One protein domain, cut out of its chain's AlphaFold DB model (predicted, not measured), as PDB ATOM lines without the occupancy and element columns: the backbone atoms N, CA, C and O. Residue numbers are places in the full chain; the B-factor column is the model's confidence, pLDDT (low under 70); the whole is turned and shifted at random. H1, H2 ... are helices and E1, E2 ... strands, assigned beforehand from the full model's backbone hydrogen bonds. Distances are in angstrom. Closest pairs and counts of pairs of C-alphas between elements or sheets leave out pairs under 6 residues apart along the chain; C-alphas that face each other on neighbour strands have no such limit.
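AT A GLANCE: This is residues 51 to 134 of the 135 residues of an uncharacterized protein of Blautia sp. OM05-6 (UniProt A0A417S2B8). Three long strands side by side, E2, E5 and E6, form a strongly twisted slab; beside one end of E2 lies the short strand E1, covered by helix H1, and beside the other end the small hairpin E3 and E4 branches off. The 84 printed residues hold one named helix and six named strands, in the order E1 H1 E2 E3 E4 E5 E6, of mixed class. The branched sheet is antiparallel but for E1 and E2. The whole is compact, with a radius of gyration of the C-alphas of 13.0 A, and elongated, spanning 40 by 24 by 18 A.

IN THESE COORDINATES: E1, residues 51 to 54, begins at C-alpha 51 (37.640, 14.684, 248.998). H1 takes residues 58 to 69, 16.5 A, and E2 residues 75 to 84, 27.8 A. E3 is residues 90 to 93, E4 98 to 100, and E5 109 to 116, 22.5 A. E6, residues 126 to 133, 20.0 A, ends at C-alpha 133 (43.930, 0.370, 231.966).

HOW THE PARTS SIT: E1, H1 and E2 form a strand-helix-strand unit, two parallel neighbours with a helix between, its crossover right-handed; N 53 and O 77 are 2.8 A apart. H1 is on the sheet at a height of 9.6 A, over E1 and, only just, E2, on which 3 of its C-alphas fall; its closest C-alphas to E1 are Phe 53 and Cys 64, 6.1 A. In H1 every O i to N i+4 pair is within hydrogen-bond range. E1 and E3 lie on one side of E2, E5 on the other. E2 E3 E4 is a meander, each strand the antiparallel neighbour of the one before, with N 83 and O 92 at 2.9 A and N 91 and O 99 at 2.8 A. E5 makes it a Greek key, its first and fourth strands antiparallel neighbours; N 112 and O 80 are 2.8 A apart. E5 and E6 are a hairpin, with N 113 and O 130 at 2.9 A. E4 and E6 are apart.

THE WHOLE: The C-alphas of Asn 72 and Asp 87, the two farthest apart, are 40.3 A apart. The printed part has no cut and no long link, and no printed residue is under 70 in pLDDT.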
ATOM      1  N   LYS A  51      37.761  15.957 248.278       93.50
ATOM      2  CA  LYS A  51      37.640  14.684 248.998       93.50
ATOM      3  C   LYS A  51      37.705  13.531 248.009       93.50
ATOM      4  O   LYS A  51      36.905  13.471 247.079       93.50
ATOM      5  N   ILE A  52      38.656  12.627 248.219       95.19
ATOM      6  CA  ILE A  52      38.861  11.452 247.370       95.19
ATOM      7  C   ILE A  52      38.337  10.223 248.108       95.19
ATOM      8  O   ILE A  52      38.725   9.982 249.249       95.19
ATOM      9  N   PHE A  53      37.481   9.448 247.450       95.75
ATOM     10  CA  PHE A  53      36.918   8.205 247.967       95.75
ATOM     11  C   PHE A  53      37.303   7.042 247.063       95.75
ATOM     12  O   PHE A  53      37.134   7.122 245.853       95.75
ATOM     13  N   TYR A  54      37.766   5.947 247.658       95.62
ATOM     14  CA  TYR A  54      37.986   4.679 246.962       95.62
ATOM     15  C   TYR A  54      36.839   3.734 247.297       95.62
ATOM     16  O   TYR A  54      36.687   3.369 248.463       95.62
ATOM     17  N   THR A  55      36.020   3.350 246.320       93.94
ATOM     18  CA  THR A  55      34.718   2.699 246.566       93.94
ATOM     19  C   THR A  55      34.628   1.276 246.009       93.94
ATOM     20  O   THR A  55      33.646   0.868 245.389       93.94
ATOM     21  N   ASP A  56      35.629   0.455 246.326       89.69
ATOM     22  CA  ASP A  56      35.682  -0.958 245.910       89.69
ATOM     23  C   ASP A  56      34.764  -1.886 246.735       89.69
ATOM     24  O   ASP A  56      34.705  -3.094 246.507       89.69
ATOM     25  N   GLY A  57      34.020  -1.338 247.697       89.25
ATOM     26  CA  GLY A  57      33.122  -2.086 248.569       89.25
ATOM     27  C   GLY A  57      31.942  -1.256 249.064       89.25
ATOM     28  O   GLY A  57      31.893  -0.031 248.926       89.25
ATOM     29  N   LYS A  58      30.954  -1.945 249.648       88.00
ATOM     30  CA  LYS A  58      29.689  -1.323 250.063       88.00
ATOM     31  C   LYS A  58      29.890  -0.238 251.125       88.00
ATOM     32  O   LYS A  58      29.267   0.812 251.041       88.00
ATOM     33  N   GLU A  59      30.730  -0.485 252.127       90.19
ATOM     34  CA  GLU A  59      30.939   0.474 253.220       90.19
ATOM     35  C   GLU A  59      31.591   1.766 252.721       90.19
ATOM     36  O   GLU A  59      31.183   2.858 253.115       90.19
ATOM     37  N   GLN A  60      32.554   1.649 251.805       92.56
ATOM     38  CA  GLN A  60      33.187   2.801 251.179       92.56
ATOM     39  C   GLN A  60      32.203   3.573 250.293       92.56
ATOM     40  O   GLN A  60      32.155   4.800 250.351       92.56
ATOM     41  N   PHE A  61      31.374   2.865 249.522       89.88
ATOM     42  CA  PHE A  61      30.319   3.483 248.719       89.88
ATOM     43  C   PHE A  61      29.285   4.217 249.588       89.88
ATOM     44  O   PHE A  61      28.904   5.348 249.285       89.88
ATOM     45  N   ASP A  62      28.869   3.624 250.712       90.75
ATOM     46  CA  ASP A  62      27.963   4.266 251.669       90.75
ATOM     47  C   ASP A  62      28.605   5.532 252.279       90.75
ATOM     48  O   ASP A  62      27.915   6.528 252.505       90.75
ATOM     49  N   ALA A  63      29.918   5.524 252.539       92.06
ATOM     50  CA  ALA A  63      30.649   6.699 253.021       92.06
ATOM     51  C   ALA A  63      30.720   7.812 251.962       92.06
ATOM     52  O   ALA A  63      30.442   8.968 252.279       92.06
ATOM     53  N   CYS A  64      31.010   7.459 250.708       92.62
ATOM     54  CA  CYS A  64      30.987   8.383 249.573       92.62
ATOM     55  C   CYS A  64      29.584   8.992 249.388       92.62
ATOM     56  O   CYS A  64      29.431  10.209 249.312       92.62
ATOM     57  N   THR A  65      28.532   8.168 249.459       91.00
ATOM     58  CA  THR A  65      27.125   8.607 249.387       91.00
ATOM     59  C   THR A  65      26.792   9.644 250.461       91.00
ATOM     60  O   THR A  65      26.202  10.682 250.167       91.00
ATOM     61  N   LYS A  66      27.227   9.422 251.707       91.94
ATOM     62  CA  LYS A  66      27.040  10.403 252.788       91.94
ATOM     63  C   LYS A  66      27.782  11.714 252.531       91.94
ATOM     64  O   LYS A  66      27.300  12.761 252.962       91.94
ATOM     65  N   ALA A  67      28.931  11.676 251.858       92.12
ATOM     66  CA  ALA A  67      29.642  12.890 251.468       92.12
ATOM     67  C   ALA A  67      28.828  13.700 250.449       92.12
ATOM     68  O   ALA A  67      28.707  14.909 250.609       92.12
ATOM     69  N   PHE A  68      28.170  13.054 249.479       90.56
ATOM     70  CA  PHE A  68      27.250  13.744 248.562       90.56
ATOM     71  C   PHE A  68      26.070  14.403 249.281       90.56
ATOM     72  O   PHE A  68      25.699  15.530 248.958       90.56
ATOM     73  N   GLU A  69      25.490  13.728 250.274       88.88
ATOM     74  CA  GLU A  69      24.373  14.268 251.062       88.88
ATOM     75  C   GLU A  69      24.781  15.482 251.913       88.88
ATOM     76  O   GLU A  69      23.961  16.362 252.172       88.88
ATOM     77  N   ASN A  70      26.050  15.546 252.331       88.62
ATOM     78  CA  ASN A  70      26.592  16.579 253.219       88.62
ATOM     79  C   ASN A  70      27.667  17.436 252.532       88.62
ATOM     80  O   ASN A  70      28.569  17.950 253.194       88.62
ATOM     81  N   ARG A  71      27.559  17.585 251.206       85.06
ATOM     82  CA  ARG A  71      28.639  18.049 250.325       85.06
ATOM     83  C   ARG A  71      29.246  19.385 250.715       85.06
ATOM     84  O   ARG A  71      30.437  19.554 250.546       85.06
ATOM     85  N   ASN A  72      28.464  20.342 251.216       85.44
ATOM     86  CA  ASN A  72      28.962  21.610 251.780       85.44
ATOM     87  C   ASN A  72      30.034  22.341 250.929       85.44
ATOM     88  O   ASN A  72      30.920  22.999 251.473       85.44
ATOM     89  N   GLY A  73      29.945  22.251 249.595       83.94
ATOM     90  CA  GLY A  73      30.909  22.847 248.658       83.94
ATOM     91  C   GLY A  73      32.191  22.035 248.420       83.94
ATOM     92  O   GLY A  73      33.115  22.541 247.781       83.94
ATOM     93  N   GLU A  74      32.262  20.801 248.922       90.94
ATOM     94  CA  GLU A  74      33.338  19.844 248.675       90.94
ATOM     95  C   GLU A  74      33.278  19.279 247.247       90.94
ATOM     96  O   GLU A  74      32.224  18.929 246.697       90.94
ATOM     97  N   ILE A  75      34.457  19.159 246.644       91.81
ATOM     98  CA  ILE A  75      34.672  18.514 245.353       91.81
ATOM     99  C   ILE A  75      34.918  17.036 245.638       91.81
ATOM    100  O   ILE A  75      35.969  16.660 246.156       91.81
ATOM    101  N   ILE A  76      33.938  16.201 245.307       94.75
ATOM    102  CA  ILE A  76      34.013  14.758 245.510       94.75
ATOM    103  C   ILE A  76      34.641  14.125 244.273       94.75
ATOM    104  O   ILE A  76      34.181  14.335 243.146       94.75
ATOM    105  N   VAL A  77      35.690  13.347 244.513       96.19
ATOM    106  CA  VAL A  77      36.351  12.495 243.531       96.19
ATOM    107  C   VAL A  77      36.174  11.052 243.982       96.19
ATOM    108  O   VAL A  77      36.574  10.699 245.089       96.19
ATOM    109  N   GLU A  78      35.582  10.215 243.142       96.88
ATOM    110  CA  GLU A  78      35.451   8.784 243.403       96.88
ATOM    111  C   GLU A  78      36.399   8.005 242.499       96.88
ATOM    112  O   GLU A  78      36.479   8.254 241.296       96.88
ATOM    113  N   VAL A  79      37.107   7.055 243.090       97.31
ATOM    114  CA  VAL A  79      37.992   6.119 242.411       97.31
ATOM    115  C   VAL A  79      37.423   4.721 242.608       97.31
ATOM    116  O   VAL A  79      37.219   4.279 243.741       97.31
ATOM    117  N   VAL A  80      37.169   4.025 241.506       96.94
ATOM    118  CA  VAL A  80      36.688   2.638 241.509       96.94
ATOM    119  C   VAL A  80      37.556   1.763 240.636       96.94
ATOM    120  O   VAL A  80      38.109   2.211 239.627       96.94
ATOM    121  N   HIS A  81      37.565   0.479 240.964       97.69
ATOM    122  CA  HIS A  81      38.176  -0.539 240.133       97.69
ATOM    123  C   HIS A  81      37.143  -1.509 239.577       97.69
ATOM    124  O   HIS A  81      36.123  -1.807 240.202       97.69
ATOM    125  N   GLY A  82      37.418  -2.036 238.387       97.38
ATOM    126  CA  GLY A  82      36.595  -3.077 237.797       97.38
ATOM    127  C   GLY A  82      37.248  -3.787 236.621       97.38
ATOM    128  O   GLY A  82      38.393  -3.528 236.252       97.38
ATOM    129  N   THR A  83      36.498  -4.719 236.041       98.44
ATOM    130  CA  THR A  83      36.936  -5.567 234.929       98.44
ATOM    131  C   THR A  83      36.000  -5.401 233.738       98.44
ATOM    132  O   THR A  83      34.777  -5.412 233.903       98.44
ATOM    133  N   VAL A  84      36.557  -5.305 232.529       98.75
ATOM    134  CA  VAL A  84      35.787  -5.389 231.279       98.75
ATOM    135  C   VAL A  84      35.379  -6.847 231.034       98.75
ATOM    136  O   VAL A  84      36.223  -7.743 231.010       98.75
ATOM    137  N   LEU A  85      34.090  -7.114 230.845       98.56
ATOM    138  CA  LEU A  85      33.527  -8.465 230.744       98.56
ATOM    139  C   LEU A  85      33.345  -8.950 229.301       98.56
ATOM    140  O   LEU A  85      33.371 -10.162 229.054       98.56
ATOM    141  N   ASP A  86      33.180  -8.034 228.350       98.25
ATOM    142  CA  ASP A  86      32.969  -8.353 226.939       98.25
ATOM    143  C   ASP A  86      33.525  -7.291 225.980       98.25
ATOM    144  O   ASP A  86      34.008  -6.235 226.386       98.25
ATOM    145  N   ASP A  87      33.474  -7.605 224.684       97.56
ATOM    146  CA  ASP A  87      33.999  -6.759 223.607       97.56
ATOM    147  C   ASP A  87      33.118  -5.528 223.325       97.56
ATOM    148  O   ASP A  87      33.491  -4.663 222.535       97.56
ATOM    149  N   GLU A  88      31.958  -5.417 223.979       97.88
ATOM    150  CA  GLU A  88      31.110  -4.226 223.923       97.88
ATOM    151  C   GLU A  88      31.468  -3.221 225.027       97.88
ATOM    152  O   GLU A  88      30.833  -2.171 225.124       97.88
ATOM    153  N   GLY A  89      32.435  -3.530 225.893       97.69
ATOM    154  CA  GLY A  89      32.821  -2.677 227.015       97.69
ATOM    155  C   GLY A  89      31.873  -2.769 228.211       97.69
ATOM    156  O   GLY A  89      31.910  -1.898 229.082       97.69
ATOM    157  N   ASN A  90      30.996  -3.779 228.281       98.56
ATOM    158  CA  ASN A  90      30.242  -4.025 229.510       98.56
ATOM    159  C   ASN A  90      31.216  -4.488 230.592       98.56
ATOM    160  O   ASN A  90      32.059  -5.349 230.351       98.56
ATOM    161  N   GLY A  91      31.110  -3.909 231.779       98.19
ATOM    162  CA  GLY A  91      32.029  -4.136 232.880       98.19
ATOM    163  C   GLY A  91      31.316  -4.366 234.203       98.19
ATOM    164  O   GLY A  91      30.125  -4.085 234.360       98.19
ATOM    165  N   GLN A  92      32.084  -4.860 235.165       97.94
ATOM    166  CA  GLN A  92      31.672  -4.976 236.558       97.94
ATOM    167  C   GLN A  92      32.743  -4.351 237.448       97.94
ATOM    168  O   GLN A  92      33.929  -4.642 237.291       97.94
ATOM    169  N   LEU A  93      32.309  -3.477 238.351       96.12
ATOM    170  CA  LEU A  93      33.127  -2.936 239.430       96.12
ATOM    171  C   LEU A  93      33.400  -4.012 240.484       96.12
ATOM    172  O   LEU A  93      32.619  -4.952 240.624       96.12
ATOM    173  N   ASP A  94      34.457  -3.849 241.269       94.69
ATOM    174  CA  ASP A  94      34.810  -4.777 242.357       94.69
ATOM    175  C   ASP A  94      33.728  -4.852 243.438       94.69
ATOM    176  O   ASP A  94      33.488  -5.905 244.028       94.69
ATOM    177  N   SER A  95      32.984  -3.760 243.607       89.50
ATOM    178  CA  SER A  95      31.782  -3.684 244.436       89.50
ATOM    179  C   SER A  95      30.588  -4.482 243.881       89.50
ATOM    180  O   SER A  95      29.573  -4.631 244.560       89.50
ATOM    181  N   GLY A  96      30.691  -5.016 242.660       91.81
ATOM    182  CA  GLY A  96      29.685  -5.840 241.988       91.81
ATOM    183  C   GLY A  96      28.728  -5.071 241.072       91.81
ATOM    184  O   GLY A  96      27.951  -5.698 240.345       91.81
ATOM    185  N   TYR A  97      28.781  -3.735 241.070       91.56
ATOM    186  CA  TYR A  97      27.922  -2.889 240.235       91.56
ATOM    187  C   TYR A  97      28.334  -2.904 238.758       91.56
ATOM    188  O   TYR A  97      29.492  -3.127 238.407       91.56
ATOM    189  N   TYR A  98      27.362  -2.658 237.882       96.19
ATOM    190  CA  TYR A  98      27.584  -2.544 236.443       96.19
ATOM    191  C   TYR A  98      28.230  -1.207 236.075       96.19
ATOM    192  O   TYR A  98      27.884  -0.167 236.634       96.19
ATOM    193  N   ILE A  99      29.091  -1.227 235.059       96.75
ATOM    194  CA  ILE A  99      29.658  -0.032 234.436       96.75
ATOM    195  C   ILE A  99      29.859  -0.267 232.937       96.75
ATOM    196  O   ILE A  99      30.214  -1.364 232.510       96.75
ATOM    197  N   LYS A 100      29.647   0.772 232.122       97.69
ATOM    198  CA  LYS A 100      30.032   0.773 230.704       97.69
ATOM    199  C   LYS A 100      31.379   1.478 230.557       97.69
ATOM    200  O   LYS A 100      31.498   2.653 230.917       97.69
ATOM    201  N   TYR A 101      32.381   0.762 230.060       97.69
ATOM    202  CA  TYR A 101      33.701   1.302 229.740       97.69
ATOM    203  C   TYR A 101      33.766   1.746 228.278       97.69
ATOM    204  O   TYR A 101      33.180   1.113 227.402       97.69
ATOM    205  N   HIS A 102      34.505   2.828 228.019       93.94
ATOM    206  CA  HIS A 102      34.781   3.316 226.659       93.94
ATOM    207  C   HIS A 102      36.167   2.890 226.150       93.94
ATOM    208  O   HIS A 102      36.557   3.226 225.034       93.94
ATOM    209  N   THR A 103      36.925   2.179 226.985       95.56
ATOM    210  CA  THR A 103      38.289   1.721 226.722       95.56
ATOM    211  C   THR A 103      38.506   0.333 227.323       95.56
ATOM    212  O   THR A 103      37.700  -0.142 228.125       95.56
ATOM    213  N   GLY A 104      39.619  -0.297 226.956       95.88
ATOM    214  CA  GLY A 104      39.968  -1.651 227.368       95.88
ATOM    215  C   GLY A 104      39.331  -2.735 226.498       95.88
ATOM    216  O   GLY A 104      38.430  -2.493 225.697       95.88
ATOM    217  N   LYS A 105      39.848  -3.950 226.648       97.69
ATOM    218  CA  LYS A 105      39.328  -5.193 226.057       97.69
ATOM    219  C   LYS A 105      38.864  -6.129 227.166       97.69
ATOM    220  O   LYS A 105      39.271  -5.986 228.317       97.69
ATOM    221  N   LYS A 106      38.054  -7.128 226.815       98.31
ATOM    222  CA  LYS A 106      37.627  -8.177 227.747       98.31
ATOM    223  C   LYS A 106      38.801  -8.717 228.576       98.31
ATOM    224  O   LYS A 106      39.807  -9.165 228.028       98.31
ATOM    225  N   GLY A 107      38.622  -8.726 229.894       98.06
ATOM    226  CA  GLY A 107      39.610  -9.160 230.878       98.06
ATOM    227  C   GLY A 107      40.526  -8.049 231.396       98.06
ATOM    228  O   GLY A 107      41.189  -8.273 232.407       98.06
ATOM    229  N   ASP A 108      40.549  -6.868 230.770       98.56
ATOM    230  CA  ASP A 108      41.330  -5.740 231.277       98.56
ATOM    231  C   ASP A 108      40.770  -5.247 232.615       98.56
ATOM    232  O   ASP A 108      39.552  -5.162 232.821       98.56
ATOM    233  N   ARG A 109      41.693  -4.889 233.510       98.31
ATOM    234  CA  ARG A 109      41.418  -4.197 234.767       98.31
ATOM    235  C   ARG A 109      41.490  -2.698 234.541       98.31
ATOM    236  O   ARG A 109      42.456  -2.212 233.959       98.31
ATOM    237  N   ILE A 110      40.477  -1.980 235.005       98.31
ATOM    238  CA  ILE A 110      40.332  -0.542 234.795       98.31
ATOM    239  C   ILE A 110      40.221   0.147 236.154       98.31
ATOM    240  O   ILE A 110      39.447  -0.294 237.003       98.31
ATOM    241  N   GLU A 111      40.972   1.230 236.338       98.19
ATOM    242  CA  GLU A 111      40.702   2.252 237.353       98.19
ATOM    243  C   GLU A 111      39.876   3.357 236.691       98.19
ATOM    244  O   GLU A 111      40.246   3.856 235.626       98.19
ATOM    245  N   SER A 112      38.741   3.711 237.290       97.56
ATOM    246  CA  SER A 112      37.914   4.832 236.837       97.56
ATOM    247  C   SER A 112      37.897   5.912 237.899       97.56
ATOM    248  O   SER A 112      37.569   5.643 239.053       97.56
ATOM    249  N   ILE A 113      38.228   7.130 237.486       97.44
ATOM    250  CA  ILE A 113      38.167   8.327 238.320       97.44
ATOM    251  C   ILE A 113      36.972   9.150 237.861       97.44
ATOM    252  O   ILE A 113      36.913   9.548 236.696       97.44
ATOM    253  N   PHE A 114      36.054   9.433 238.779       96.94
ATOM    254  CA  PHE A 114      34.901  10.299 238.573       96.94
ATOM    255  C   PHE A 114      35.061  11.576 239.387       96.94
ATOM    256  O   PHE A 114      35.280  11.525 240.595       96.94
ATOM    257  N   VAL A 115      34.920  12.726 238.735       96.00
ATOM    258  CA  VAL A 115      34.804  14.029 239.392       96.00
ATOM    259  C   VAL A 115      33.375  14.500 239.214       96.00
ATOM    260  O   VAL A 115      32.882  14.639 238.093       96.00
ATOM    261  N   TYR A 116      32.711  14.728 240.337       94.94
ATOM    262  CA  TYR A 116      31.303  15.085 240.369       94.94
ATOM    263  C   TYR A 116      31.118  16.594 240.425       94.94
ATOM    264  O   TYR A 116      31.872  17.274 241.124       94.94
ATOM    265  N   ASN A 117      30.043  17.087 239.814       92.25
ATOM    266  CA  ASN A 117      29.655  18.493 239.865       92.25
ATOM    267  C   ASN A 117      29.511  18.967 241.318       92.25
ATOM    268  O   ASN A 117      28.685  18.443 242.067       92.25
ATOM    269  N   ALA A 118      30.320  19.946 241.729       90.88
ATOM    270  CA  ALA A 118      30.344  20.445 243.106       90.88
ATOM    271  C   ALA A 118      29.050  21.171 243.516       90.88
ATOM    272  O   ALA A 118      28.730  21.219 244.705       90.88
ATOM    273  N   ASP A 119      28.284  21.671 242.543       89.56
ATOM    274  CA  ASP A 119      27.028  22.394 242.756       89.56
ATOM    275  C   ASP A 119      25.799  21.464 242.762       89.56
ATOM    276  O   ASP A 119      24.656  21.920 242.843       89.56
ATOM    277  N   SER A 120      26.023  20.149 242.692       87.44
ATOM    278  CA  SER A 120      24.988  19.123 242.608       87.44
ATOM    279  C   SER A 120      25.135  18.071 243.705       87.44
ATOM    280  O   SER A 120      26.235  17.674 244.091       87.44
ATOM    281  N   THR A 121      24.003  17.583 244.207       84.81
ATOM    282  CA  THR A 121      23.942  16.433 245.127       84.81
ATOM    283  C   THR A 121      23.509  15.149 244.415       84.81
ATOM    284  O   THR A 121      23.229  14.150 245.072       84.81
ATOM    285  N   ALA A 122      23.368  15.179 243.088       87.81
ATOM    286  CA  ALA A 122      23.018  13.998 242.312       87.81
ATOM    287  C   ALA A 122      24.234  13.067 242.174       87.81
ATOM    288  O   ALA A 122      25.341  13.517 241.892       87.81
ATOM    289  N   LEU A 123      24.011  11.764 242.372       86.62
ATOM    290  CA  LEU A 123      25.059  10.734 242.342       86.62
ATOM    291  C   LEU A 123      25.528  10.384 240.923       86.62
ATOM    292  O   LEU A 123      26.461   9.610 240.765       86.62
ATOM    293  N   ASP A 124      24.858  10.892 239.894       89.06
ATOM    294  CA  ASP A 124      25.155  10.649 238.481       89.06
ATOM    295  C   ASP A 124      25.593  11.920 237.733       89.06
ATOM    296  O   ASP A 124      25.883  11.861 236.537       89.06
ATOM    297  N   ASP A 125      25.690  13.058 238.426       93.25
ATOM    298  CA  ASP A 125      26.131  14.330 237.846       93.25
ATOM    299  C   ASP A 125      27.663  14.425 237.842       93.25
ATOM    300  O   ASP A 125      28.303  15.039 238.703       93.25
ATOM    301  N   ILE A 126      28.248  13.709 236.884       94.94
ATOM    302  CA  ILE A 126      29.687  13.571 236.673       94.94
ATOM    303  C   ILE A 126      30.145  14.619 235.652       94.94
ATOM    304  O   ILE A 126      29.736  14.582 234.491       94.94
ATOM    305  N   GLU A 127      31.050  15.514 236.052       96.00
ATOM    306  CA  GLU A 127      31.654  16.509 235.150       96.00
ATOM    307  C   GLU A 127      32.844  15.943 234.380       96.00
ATOM    308  O   GLU A 127      33.110  16.334 233.242       96.00
ATOM    309  N   TYR A 128      33.576  15.019 235.003       96.75
ATOM    310  CA  TYR A 128      34.742  14.403 234.396       96.75
ATOM    311  C   TYR A 128      34.856  12.935 234.779       96.75
ATOM    312  O   TYR A 128      34.674  12.555 235.934       96.75
ATOM    313  N   ARG A 129      35.211  12.114 233.792       97.19
ATOM    314  CA  ARG A 129      35.535  10.704 233.966       97.19
ATOM    315  C   ARG A 129      36.826  10.388 233.226       97.19
ATOM    316  O   ARG A 129      36.948  10.723 232.050       97.19
ATOM    317  N   GLN A 130      37.734   9.675 233.884       97.50
ATOM    318  CA  GLN A 130      38.902   9.076 233.245       97.50
ATOM    319  C   GLN A 130      38.961   7.586 233.550       97.50
ATOM    320  O   GLN A 130      39.009   7.200 234.712       97.50
ATOM    321  N   ASP A 131      39.035   6.776 232.496       97.62
ATOM    322  CA  ASP A 131      39.275   5.338 232.593       97.62
ATOM    323  C   ASP A 131      40.746   5.053 232.249       97.62
ATOM    324  O   ASP A 131      41.241   5.495 231.204       97.62
ATOM    325  N   THR A 132      41.443   4.301 233.100       97.81
ATOM    326  CA  THR A 132      42.849   3.920 232.912       97.81
ATOM    327  C   THR A 132      43.000   2.407 232.990       97.81
ATOM    328  O   THR A 132      42.608   1.786 233.973       97.81
ATOM    329  N   ILE A 133      43.600   1.802 231.959       98.25
ATOM    330  CA  ILE A 133      43.930   0.370 231.966       98.25
ATOM    331  C   ILE A 133      45.094   0.137 232.934       98.25
ATOM    332  O   ILE A 133      46.182   0.691 232.746       98.25
ATOM    333  N   LEU A 134      44.869  -0.703 233.941       96.25
ATOM    334  CA  LEU A 134      45.887  -1.143 234.888       96.25
ATOM    335  C   LEU A 134      46.759  -2.229 234.240       96.25
ATOM    336  O   LEU A 134      46.242  -3.135 233.582       96.25
TER     337      LEU A 134